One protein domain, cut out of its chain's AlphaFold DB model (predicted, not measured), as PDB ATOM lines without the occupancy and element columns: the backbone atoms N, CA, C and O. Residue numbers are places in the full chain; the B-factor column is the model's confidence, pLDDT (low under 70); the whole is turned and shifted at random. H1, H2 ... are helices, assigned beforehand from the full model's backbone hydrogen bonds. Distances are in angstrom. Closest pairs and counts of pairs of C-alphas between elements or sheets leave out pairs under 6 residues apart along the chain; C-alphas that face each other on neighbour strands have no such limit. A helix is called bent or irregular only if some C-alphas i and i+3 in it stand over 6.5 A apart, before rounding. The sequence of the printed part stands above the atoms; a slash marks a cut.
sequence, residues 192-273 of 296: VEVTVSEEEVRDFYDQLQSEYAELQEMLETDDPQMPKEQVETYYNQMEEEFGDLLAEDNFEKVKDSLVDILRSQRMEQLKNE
ATOM      1  N   VAL A 192     202.246 275.085 231.406       60.94
ATOM      2  CA  VAL A 192     200.833 274.845 231.090       60.94
ATOM      3  C   VAL A 192     200.645 273.605 230.208       60.94
ATOM      4  O   VAL A 192     199.572 273.000 230.231       60.94
ATOM      5  N   GLU A 193     201.667 273.194 229.459       65.12
ATOM      6  CA  GLU A 193     201.584 272.052 228.539       65.12
ATOM      7  C   GLU A 193     201.854 270.706 229.221       65.12
ATOM      8  O   GLU A 193     201.486 269.648 228.702       65.12
ATOM      9  N   VAL A 194     202.434 270.726 230.423       79.94
ATOM     10  CA  VAL A 194     202.845 269.517 231.132       79.94
ATOM     11  C   VAL A 194     201.697 268.984 231.987       79.94
ATOM     12  O   VAL A 194     201.461 269.397 233.123       79.94
ATOM     13  N   THR A 195     200.964 268.016 231.442       82.81
ATOM     14  CA  THR A 195     199.924 267.304 232.193       82.81
ATOM     15  C   THR A 195     200.454 266.002 232.775       82.81
ATOM     16  O   THR A 195     201.200 265.282 232.113       82.81
ATOM     17  N   VAL A 196     200.001 265.676 233.983       88.44
ATOM     18  CA  VAL A 196     200.221 264.386 234.642       88.44
ATOM     19  C   VAL A 196     198.849 263.837 235.018       88.44
ATOM     20  O   VAL A 196     197.983 264.581 235.491       88.44
ATOM     21  N   SER A 197     198.620 262.565 234.729       92.50
ATOM     22  CA  SER A 197     197.385 261.863 235.058       92.50
ATOM     23  C   SER A 197     197.369 261.426 236.522       92.50
ATOM     24  O   SER A 197     198.403 261.251 237.155       92.50
ATOM     25  N   GLU A 198     196.175 261.222 237.079       91.81
ATOM     26  CA  GLU A 198     196.051 260.721 238.454       91.81
ATOM     27  C   GLU A 198     196.612 259.301 238.617       91.81
ATOM     28  O   GLU A 198     197.108 258.970 239.689       91.81
ATOM     29  N   GLU A 199     196.541 258.481 237.566       94.81
ATOM     30  CA  GLU A 199     197.129 257.138 237.544       94.81
ATOM     31  C   GLU A 199     198.648 257.213 237.711       94.81
ATOM     32  O   GLU A 199     199.171 256.618 238.642       94.81
ATOM     33  N   GLU A 200     199.332 258.054 236.928       93.50
ATOM     34  CA  GLU A 200     200.781 258.275 237.062       93.50
ATOM     35  C   GLU A 200     201.173 258.779 238.461       93.50
ATOM     36  O   GLU A 200     202.177 258.349 239.019       93.50
ATOM     37  N   VAL A 201     200.373 259.675 239.049       94.00
ATOM     38  CA  VAL A 201     200.628 260.205 240.402       94.00
ATOM     39  C   VAL A 201     200.472 259.112 241.458       94.00
ATOM     40  O   VAL A 201     201.217 259.083 242.436       94.00
ATOM     41  N   ARG A 202     199.499 258.214 241.272       93.25
ATOM     42  CA  ARG A 202     199.263 257.084 242.170       93.25
ATOM     43  C   ARG A 202     200.362 256.036 242.049       93.25
ATOM     44  O   ARG A 202     200.871 255.611 243.076       93.25
ATOM     45  N   ASP A 203     200.760 255.691 240.832       94.94
ATOM     46  CA  ASP A 203     201.856 254.750 240.592       94.94
ATOM     47  C   ASP A 203     203.166 255.273 241.197       94.94
ATOM     48  O   ASP A 203     203.872 254.530 241.875       94.94
ATOM     49  N   PHE A 204     203.452 256.569 241.029       92.69
ATOM     50  CA  PHE A 204     204.613 257.210 241.646       92.69
ATOM     51  C   PHE A 204     204.557 257.163 243.178       92.69
ATOM     52  O   PHE A 204     205.554 256.835 243.817       92.69
ATOM     53  N   TYR A 205     203.397 257.444 243.778       91.31
ATOM     54  CA  TYR A 205     203.211 257.344 245.229       91.31
ATOM     55  C   TYR A 205     203.439 255.920 245.751       91.31
ATOM     56  O   TYR A 205     204.164 255.731 246.727       91.31
ATOM     57  N   ASP A 206     202.842 254.921 245.095       92.56
ATOM     58  CA  ASP A 206     202.952 253.517 245.491       92.56
ATOM     59  C   ASP A 206     204.403 253.016 245.345       92.56
ATOM     60  O   ASP A 206     204.911 252.316 246.225       92.56
ATOM     61  N   GLN A 207     205.100 253.416 244.272       92.44
ATOM     62  CA  GLN A 207     206.522 253.123 244.075       92.44
ATOM     63  C   GLN A 207     207.377 253.755 245.178       92.44
ATOM     64  O   GLN A 207     208.183 253.060 245.790       92.44
ATOM     65  N   LEU A 208     207.161 255.038 245.475       90.94
ATOM     66  CA  LEU A 208     207.901 255.762 246.504       90.94
ATOM     67  C   LEU A 208     207.716 255.123 247.891       90.94
ATOM     68  O   LEU A 208     208.684 254.956 248.630       90.94
ATOM     69  N   GLN A 209     206.493 254.701 248.239       90.44
ATOM     70  CA  GLN A 209     206.242 253.952 249.476       90.44
ATOM     71  C   GLN A 209     206.985 252.608 249.503       90.44
ATOM     72  O   GLN A 209     207.535 252.236 250.543       90.44
ATOM     73  N   SER A 210     207.001 251.876 248.383       92.31
ATOM     74  CA  SER A 210     207.703 250.591 248.276       92.31
ATOM     75  C   SER A 210     209.213 250.759 248.444       92.31
ATOM     76  O   SER A 210     209.809 250.071 249.269       92.31
ATOM     77  N   GLU A 211     209.822 251.699 247.719       90.38
ATOM     78  CA  GLU A 211     211.261 251.989 247.795       90.38
ATOM     79  C   GLU A 211     211.670 252.429 249.205       90.38
ATOM     80  O   GLU A 211     212.678 251.964 249.744       90.38
ATOM     81  N   TYR A 212     210.843 253.255 249.852       88.69
ATOM     82  CA  TYR A 212     211.073 253.668 251.230       88.69
ATOM     83  C   TYR A 212     211.044 252.487 252.208       88.69
ATOM     84  O   TYR A 212     211.935 252.356 253.050       88.69
ATOM     85  N   ALA A 213     210.057 251.595 252.082       90.19
ATOM     86  CA  ALA A 213     209.952 250.404 252.921       90.19
ATOM     87  C   ALA A 213     211.122 249.427 252.702       90.19
ATOM     88  O   ALA A 213     211.655 248.879 253.669       90.19
ATOM     89  N   GLU A 214     211.557 249.240 251.454       90.00
ATOM     90  CA  GLU A 214     212.717 248.408 251.115       90.00
ATOM     91  C   GLU A 214     214.007 248.956 251.735       90.00
ATOM     92  O   GLU A 214     214.782 248.198 252.325       90.00
ATOM     93  N   LEU A 215     214.226 250.273 251.670       89.19
ATOM     94  CA  LEU A 215     215.395 250.904 252.283       89.19
ATOM     95  C   LEU A 215     215.376 250.787 253.813       89.19
ATOM     96  O   LEU A 215     216.416 250.512 254.412       89.19
ATOM     97  N   GLN A 216     214.206 250.895 254.451       88.44
ATOM     98  CA  GLN A 216     214.072 250.627 255.887       88.44
ATOM     99  C   GLN A 216     214.438 249.179 256.242       88.44
ATOM    100  O   GLN A 216     215.220 248.953 257.167       88.44
ATOM    101  N   GLU A 217     213.946 248.194 255.487       89.62
ATOM    102  CA  GLU A 217     214.289 246.782 255.703       89.62
ATOM    103  C   GLU A 217     215.798 246.527 255.519       89.62
ATOM    104  O   GLU A 217     216.419 245.799 256.302       89.62
ATOM    105  N   MET A 218     216.424 247.175 254.530       87.88
ATOM    106  CA  MET A 218     217.870 247.098 254.302       87.88
ATOM    107  C   MET A 218     218.707 247.702 255.441       87.88
ATOM    108  O   MET A 218     219.815 247.230 255.702       87.88
ATOM    109  N   LEU A 219     218.209 248.725 256.137       87.56
ATOM    110  CA  LEU A 219     218.886 249.278 257.315       87.56
ATOM    111  C   LEU A 219     218.806 248.327 258.518       87.56
ATOM    112  O   LEU A 219     219.776 248.183 259.275       87.56
ATOM    113  N   GLU A 220     217.667 247.650 258.670       88.38
ATOM    114  CA  GLU A 220     217.404 246.728 259.776       88.38
ATOM    115  C   GLU A 220     218.097 245.368 259.619       88.38
ATOM    116  O   GLU A 220     218.436 244.737 260.624       88.38
ATOM    117  N   THR A 221     218.347 244.906 258.391       87.12
ATOM    118  CA  THR A 221     218.994 243.606 258.159       87.12
ATOM    119  C   THR A 221     220.472 243.590 258.579       87.12
ATOM    120  O   THR A 221     221.206 244.578 258.475       87.12
ATOM    121  N   ASP A 222     220.940 242.439 259.066       81.81
ATOM    122  CA  ASP A 222     222.321 242.243 259.528       81.81
ATOM    123  C   ASP A 222     223.320 242.015 258.376       81.81
ATOM    124  O   ASP A 222     224.520 242.223 258.562       81.81
ATOM    125  N   ASP A 223     222.838 241.617 257.193       80.94
ATOM    126  CA  ASP A 223     223.647 241.323 255.998       80.94
ATOM    127  C   ASP A 223     223.001 241.934 254.736       80.94
ATOM    128  O   ASP A 223     222.368 241.228 253.943       80.94
ATOM    129  N   PRO A 224     223.048 243.269 254.582       77.38
ATOM    130  CA  PRO A 224     222.439 243.942 253.443       77.38
ATOM    131  C   PRO A 224     223.242 243.708 252.162       77.38
ATOM    132  O   PRO A 224     224.470 243.647 252.172       77.38
ATOM    133  N   GLN A 225     222.538 243.648 251.028       79.56
ATOM    134  CA  GLN A 225     223.176 243.527 249.709       79.56
ATOM    135  C   GLN A 225     224.065 244.732 249.363       79.56
ATOM    136  O   GLN A 225     224.984 244.611 248.557       79.56
ATOM    137  N   MET A 226     223.794 245.884 249.978       77.38
ATOM    138  CA  MET A 226     224.529 247.131 249.814       77.38
ATOM    139  C   MET A 226     225.209 247.512 251.140       77.38
ATOM    140  O   MET A 226     224.631 247.275 252.203       77.38
ATOM    141  N   PRO A 227     226.413 248.120 251.129       88.12
ATOM    142  CA  PRO A 227     227.034 248.631 252.348       88.12
ATOM    143  C   PRO A 227     226.091 249.567 253.115       88.12
ATOM    144  O   PRO A 227     225.530 250.486 252.523       88.12
ATOM    145  N   LYS A 228     225.950 249.370 254.435       85.88
ATOM    146  CA  LYS A 228     224.998 250.130 255.272       85.88
ATOM    147  C   LYS A 228     225.128 251.647 255.134       85.88
ATOM    148  O   LYS A 228     224.119 252.325 255.065       85.88
ATOM    149  N   GLU A 229     226.349 252.159 255.018       87.81
ATOM    150  CA  GLU A 229     226.615 253.592 254.822       87.81
ATOM    151  C   GLU A 229     225.984 254.146 253.529       87.81
ATOM    152  O   GLU A 229     225.471 255.264 253.510       87.81
ATOM    153  N   GLN A 230     225.962 253.352 252.453       84.81
ATOM    154  CA  GLN A 230     225.303 253.742 251.204       84.81
ATOM    155  C   GLN A 230     223.780 253.710 251.357       84.81
ATOM    156  O   GLN A 230     223.114 254.651 250.937       84.81
ATOM    157  N   VAL A 231     223.235 252.680 252.015       87.00
ATOM    158  CA  VAL A 231     221.792 252.587 252.309       87.00
ATOM    159  C   VAL A 231     221.337 253.763 253.180       87.00
ATOM    160  O   VAL A 231     220.328 254.385 252.874       87.00
ATOM    161  N   GLU A 232     222.100 254.117 254.220       90.00
ATOM    162  CA  GLU A 232     221.830 255.284 255.072       90.00
ATOM    163  C   GLU A 232     221.859 256.586 254.266       90.00
ATOM    164  O   GLU A 232     221.001 257.443 254.455       90.00
ATOM    165  N   THR A 233     222.810 256.729 253.340       88.94
ATOM    166  CA  THR A 233     222.891 257.908 252.466       88.94
ATOM    167  C   THR A 233     221.642 258.040 251.597       88.94
ATOM    168  O   THR A 233     221.023 259.102 251.594       88.94
ATOM    169  N   TYR A 234     221.233 256.967 250.911       86.50
ATOM    170  CA  TYR A 234     220.026 256.976 250.078       86.50
ATOM    171  C   TYR A 234     218.754 257.200 250.897       86.50
ATOM    172  O   TYR A 234     217.893 257.983 250.501       86.50
ATOM    173  N   TYR A 235     218.649 256.554 252.058       88.38
ATOM    174  CA  TYR A 235     217.522 256.732 252.963       88.38
ATOM    175  C   TYR A 235     217.384 258.190 253.415       88.38
ATOM    176  O   TYR A 235     216.303 258.759 253.303       88.38
ATOM    177  N   ASN A 236     218.480 258.817 253.853       90.81
ATOM    178  CA  ASN A 236     218.472 260.211 254.294       90.81
ATOM    179  C   ASN A 236     218.114 261.179 253.156       90.81
ATOM    180  O   ASN A 236     217.379 262.130 253.391       90.81
ATOM    181  N   GLN A 237     218.601 260.939 251.933       88.06
ATOM    182  CA  GLN A 237     218.246 261.751 250.760       88.06
ATOM    183  C   GLN A 237     216.747 261.684 250.461       88.06
ATOM    184  O   GLN A 237     216.097 262.705 250.263       88.06
ATOM    185  N   MET A 238     216.180 260.481 250.483       86.12
ATOM    186  CA  MET A 238     214.753 260.278 250.261       86.12
ATOM    187  C   MET A 238     213.900 260.829 251.413       86.12
ATOM    188  O   MET A 238     212.817 261.350 251.168       86.12
ATOM    189  N   GLU A 239     214.365 260.746 252.662       89.69
ATOM    190  CA  GLU A 239     213.696 261.380 253.804       89.69
ATOM    191  C   GLU A 239     213.738 262.914 253.694       89.69
ATOM    192  O   GLU A 239     212.740 263.575 253.976       89.69
ATOM    193  N   GLU A 240     214.849 263.487 253.229       90.44
ATOM    194  CA  GLU A 240     214.980 264.926 252.976       90.44
ATOM    195  C   GLU A 240     214.041 265.403 251.859       90.44
ATOM    196  O   GLU A 240     213.402 266.446 251.994       90.44
ATOM    197  N   GLU A 241     213.930 264.636 250.774       86.94
ATOM    198  CA  GLU A 241     213.142 265.018 249.600       86.94
ATOM    199  C   GLU A 241     211.642 264.711 249.759       86.94
ATOM    200  O   GLU A 241     210.791 265.514 249.369       86.94
ATOM    201  N   PHE A 242     211.298 263.574 250.372       89.81
ATOM    202  CA  PHE A 242     209.931 263.046 250.404       89.81
ATOM    203  C   PHE A 242     209.406 262.708 251.802       89.81
ATOM    204  O   PHE A 242     208.256 262.281 251.916       89.81
ATOM    205  N   GLY A 243     210.181 262.891 252.875       85.81
ATOM    206  CA  GLY A 243     209.814 262.441 254.225       85.81
ATOM    207  C   GLY A 243     208.458 262.961 254.708       85.81
ATOM    208  O   GLY A 243     207.657 262.192 255.237       85.81
ATOM    209  N   ASP A 244     208.146 264.233 254.449       87.38
ATOM    210  CA  ASP A 244     206.847 264.829 254.797       87.38
ATOM    211  C   ASP A 244     205.681 264.207 254.006       87.38
ATOM    212  O   ASP A 244     204.584 264.031 254.545       87.38
ATOM    213  N   LEU A 245     205.914 263.852 252.738       87.69
ATOM    214  CA  LEU A 245     204.920 263.209 251.874       87.69
ATOM    215  C   LEU A 245     204.711 261.746 252.274       87.69
ATOM    216  O   LEU A 245     203.582 261.271 252.315       87.69
ATOM    217  N   LEU A 246     205.789 261.049 252.624       83.38
ATOM    218  CA  LEU A 246     205.778 259.655 253.059       83.38
ATOM    219  C   LEU A 246     205.205 259.472 254.471       83.38
ATOM    220  O   LEU A 246     204.590 258.448 254.763       83.38
ATOM    221  N   ALA A 247     205.368 260.465 255.350       85.69
ATOM    222  CA  ALA A 247     204.769 260.463 256.683       85.69
ATOM    223  C   ALA A 247     203.238 260.616 256.643       85.69
ATOM    224  O   ALA A 247     202.539 260.182 257.566       85.69
ATOM    225  N   GLU A 248     202.701 261.236 255.589       85.25
ATOM    226  CA  GLU A 248     201.268 261.340 255.351       85.25
ATOM    227  C   GLU A 248     200.789 260.146 254.513       85.25
ATOM    228  O   GLU A 248     200.730 260.202 253.291       85.25
ATOM    229  N   ASP A 249     200.368 259.074 255.194       77.12
ATOM    230  CA  ASP A 249     199.813 257.840 254.602       77.12
ATOM    231  C   ASP A 249     198.394 258.033 254.013       77.12
ATOM    232  O   ASP A 249     197.456 257.258 254.224       77.12
ATOM    233  N   ASN A 250     198.180 259.153 253.333       88.25
ATOM    234  CA  ASN A 250     196.930 259.499 252.690       88.25
ATOM    235  C   ASN A 250     197.204 260.208 251.370       88.25
ATOM    236  O   ASN A 250     197.366 261.430 251.321       88.25
ATOM    237  N   PHE A 251     197.124 259.420 250.300       89.81
ATOM    238  CA  PHE A 251     197.262 259.867 248.921       89.81
ATOM    239  C   PHE A 251     196.520 261.179 248.624       89.81
ATOM    240  O   PHE A 251     197.102 262.092 248.054       89.81
ATOM    241  N   GLU A 252     195.265 261.338 249.060       92.69
ATOM    242  CA  GLU A 252     194.466 262.532 248.733       92.69
ATOM    243  C   GLU A 252     195.026 263.830 249.327       92.69
ATOM    244  O   GLU A 252     194.712 264.911 248.836       92.69
ATOM    245  N   LYS A 253     195.835 263.751 250.387       91.75
ATOM    246  CA  LYS A 253     196.461 264.933 250.987       91.75
ATOM    247  C   LYS A 253     197.789 265.305 250.339       91.75
ATOM    248  O   LYS A 253     198.138 266.479 250.359       91.75
ATOM    249  N   VAL A 254     198.508 264.326 249.793       93.62
ATOM    250  CA  VAL A 254     199.825 264.526 249.163       93.62
ATOM    251  C   VAL A 254     199.744 264.638 247.643       93.62
ATOM    252  O   VAL A 254     200.681 265.118 247.012       93.62
ATOM    253  N   LYS A 255     198.611 264.246 247.054       93.00
ATOM    254  CA  LYS A 255     198.362 264.207 245.609       93.00
ATOM    255  C   LYS A 255     198.774 265.489 244.893       93.00
ATOM    256  O   LYS A 255     199.466 265.399 243.887       93.00
ATOM    257  N   ASP A 256     198.370 266.657 245.387       92.25
ATOM    258  CA  ASP A 256     198.677 267.926 244.716       92.25
ATOM    259  C   ASP A 256     200.193 268.201 244.695       92.25
ATOM    260  O   ASP A 256     200.733 268.583 243.662       92.25
ATOM    261  N   SER A 257     200.904 267.906 245.788       92.25
ATOM    262  CA  SER A 257     202.366 268.041 245.842       92.25
ATOM    263  C   SER A 257     203.075 267.056 244.911       92.25
ATOM    264  O   SER A 257     204.028 267.428 244.234       92.25
ATOM    265  N   LEU A 258     202.588 265.816 244.820       91.19
ATOM    266  CA  LEU A 258     203.126 264.818 243.891       91.19
ATOM    267  C   LEU A 258     202.866 265.195 242.426       91.19
ATOM    268  O   LEU A 258     203.717 264.960 241.571       91.19
ATOM    269  N   VAL A 259     201.715 265.811 242.130       93.12
ATOM    270  CA  VAL A 259     201.435 266.379 240.804       93.12
ATOM    271  C   VAL A 259     202.461 267.457 240.460       93.12
ATOM    272  O   VAL A 259     202.995 267.433 239.353       93.12
ATOM    273  N   ASP A 260     202.759 268.373 241.382       90.75
ATOM    274  CA  ASP A 260     203.735 269.442 241.151       90.75
ATOM    275  C   ASP A 260     205.159 268.891 240.947       90.75
ATOM    276  O   ASP A 260     205.865 269.332 240.035       90.75
ATOM    277  N   ILE A 261     205.555 267.873 241.721       90.56
ATOM    278  CA  ILE A 261     206.843 267.175 241.563       90.56
ATOM    279  C   ILE A 261     206.940 266.527 240.179       90.56
ATOM    280  O   ILE A 261     207.870 266.815 239.426       90.56
ATOM    281  N   LEU A 262     205.957 265.704 239.803       90.12
ATOM    282  CA  LEU A 262     205.968 265.002 238.517       90.12
ATOM    283  C   LEU A 262     205.903 265.967 237.331       90.12
ATOM    284  O   LEU A 262     206.533 265.726 236.301       90.12
ATOM    285  N   ARG A 263     205.168 267.078 237.459       90.19
ATOM    286  CA  ARG A 263     205.158 268.138 236.442       90.19
ATOM    287  C   ARG A 263     206.525 268.782 236.294       90.19
ATOM    288  O   ARG A 263     206.972 268.958 235.166       90.19
ATOM    289  N   SER A 264     207.186 269.097 237.402       88.06
ATOM    290  CA  SER A 264     208.516 269.710 237.392       88.06
ATOM    291  C   SER A 264     209.549 268.775 236.759       88.06
ATOM    292  O   SER A 264     210.263 269.184 235.847       88.06
ATOM    293  N   GLN A 265     209.559 267.495 237.151       88.44
ATOM    294  CA  GLN A 265     210.441 266.478 236.566       88.44
ATOM    295  C   GLN A 265     210.192 266.294 235.066       88.44
ATOM    296  O   GLN A 265     211.130 266.296 234.270       88.44
ATOM    297  N   ARG A 266     208.923 266.175 234.654       89.44
ATOM    298  CA  ARG A 266     208.559 266.045 233.239       89.44
ATOM    299  C   ARG A 266     208.942 267.288 232.443       89.44
ATOM    300  O   ARG A 266     209.363 267.163 231.301       89.44
ATOM    301  N   MET A 267     208.817 268.471 233.029       88.12
ATOM    302  CA  MET A 267     209.232 269.712 232.386       88.12
ATOM    303  C   MET A 267     210.743 269.778 232.197       88.12
ATOM    304  O   MET A 267     211.181 270.094 231.099       88.12
ATOM    305  N   GLU A 268     211.538 269.446 233.220       88.00
ATOM    306  CA  GLU A 268     212.998 269.379 233.087       88.00
ATOM    307  C   GLU A 268     213.398 268.342 232.030       88.00
ATOM    308  O   GLU A 268     214.238 268.625 231.181       88.00
ATOM    309  N   GLN A 269     212.752 267.172 232.013       87.50
ATOM    310  CA  GLN A 269     212.986 266.163 230.981       87.50
ATOM    311  C   GLN A 269     212.691 266.703 229.577       87.50
ATOM    312  O   GLN A 269     213.528 266.561 228.691       87.50
ATOM    313  N   LEU A 270     211.526 267.319 229.369       88.81
ATOM    314  CA  LEU A 270     211.148 267.862 228.065       88.81
ATOM    315  C   LEU A 270     212.101 268.981 227.630       88.81
ATOM    316  O   LEU A 270     212.487 269.008 226.466       88.81
ATOM    317  N   LYS A 271     212.512 269.864 228.552       88.38
ATOM    318  CA  LYS A 271     213.505 270.917 228.279       88.38
ATOM    319  C   LYS A 271     214.833 270.320 227.842       88.38
ATOM    320  O   LYS A 271     215.337 270.681 226.788       88.38
ATOM    321  N   ASN A 272     215.332 269.327 228.574       87.31
ATOM    322  CA  ASN A 272     216.551 268.619 228.198       87.31
ATOM    323  C   ASN A 272     216.416 267.940 226.820       87.31
ATOM    324  O   ASN A 272     217.329 268.019 226.007       87.31
ATOM    325  N   GLU A 273     215.293 267.271 226.530       89.25
ATOM    326  CA  GLU A 273     215.048 266.629 225.226       89.25
ATOM    327  C   GLU A 273     214.983 267.644 224.076       89.25
ATOM    328  O   GLU A 273     215.486 267.382 222.978       89.25
TER     329      GLU A 273
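What this domain is: This is residues 192 to 273 of the 296 residues of an uncharacterized protein of Firmicutes bacterium ML8_F2 (UniProt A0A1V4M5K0). A long straight helix, H1, has a second helix, H2, folded back beside its later part as a slanted helical hairpin, and a third, H3, crossing its beginning nearly at a right angle. H2 kinks sharply near residue 241, and a tight link then leads into H3, which meets H1 with a short part of H1 alone, residues 201 to 205. The printed part has 82 residues with three named helices, H1, H2 and H3 in that order, and no named strand; the class is all helix. The whole is loose, with a radius of gyration of the C-alphas of 14.8 A, and only just elongated, with spans of 48 by 31 by 19 A.

Where its parts are: Residues 192 to 197 come before the first named helix. H1 is residues 198 to 220, from C-alpha 198 at (196.051, 260.721, 238.454) to C-alpha 220 at (217.404, 246.728, 259.776), 33.3 A. H2 is residues 228 to 247 and measures 22.8 A from first to last C-alpha. It is irregular, with C-alphas 241 and 244 at 8.2 A, and has a kink of 70 degrees near residue 241. H3 is residues 251 to 273, 30.4 A long, and ends with C-alpha 273 at (215.048, 266.629, 225.226). It too is irregular, with C-alphas 253 and 256 at 7.3 A, and has a kink of 32 degrees near residue 258.

How they stand to each other: H1 and H2 form a helical hairpin and touch, with 13 pairs of C-alphas within 8 A. Their closest C-alphas, those of Leu 215 and Tyr 235, are 6.2 A apart. Their lines stand at a steep tilt of 40 degrees, and they run opposite ways. H1 touches H3 with residues 201 to 205 alone; the closest C-alphas, those of Val 201 and Val 259, are 6.2 A apart. The lines of H1 and H3 are about perpendicular, at 82 degrees. H2 and H3 are close but not clearly touching, with 1 pair of C-alphas within 8 A, those of Leu 245 and Val 254 at 5.9 A. Their lines stand at a steep tilt of 62 degrees, opposite ways. In H1 every O i to N i+4 pair is within hydrogen-bond range; in H2 14 of 16 are, and in H3 17 of 19.

The domain as a whole: The two C-alphas farthest apart, those of Val 192 and Asp 222, are 48.3 A apart. The C-alphas of Val 192 and Glu 273, the first and last printed, are 17.4 A apart. The printed part has no cut. The link from H1 to H2, of 7 residues, is short, and the link from H2 to H3, of 3 residues, is tight. The mean pLDDT of the printed part is 88.0, and residues 192 to 193 are under 70.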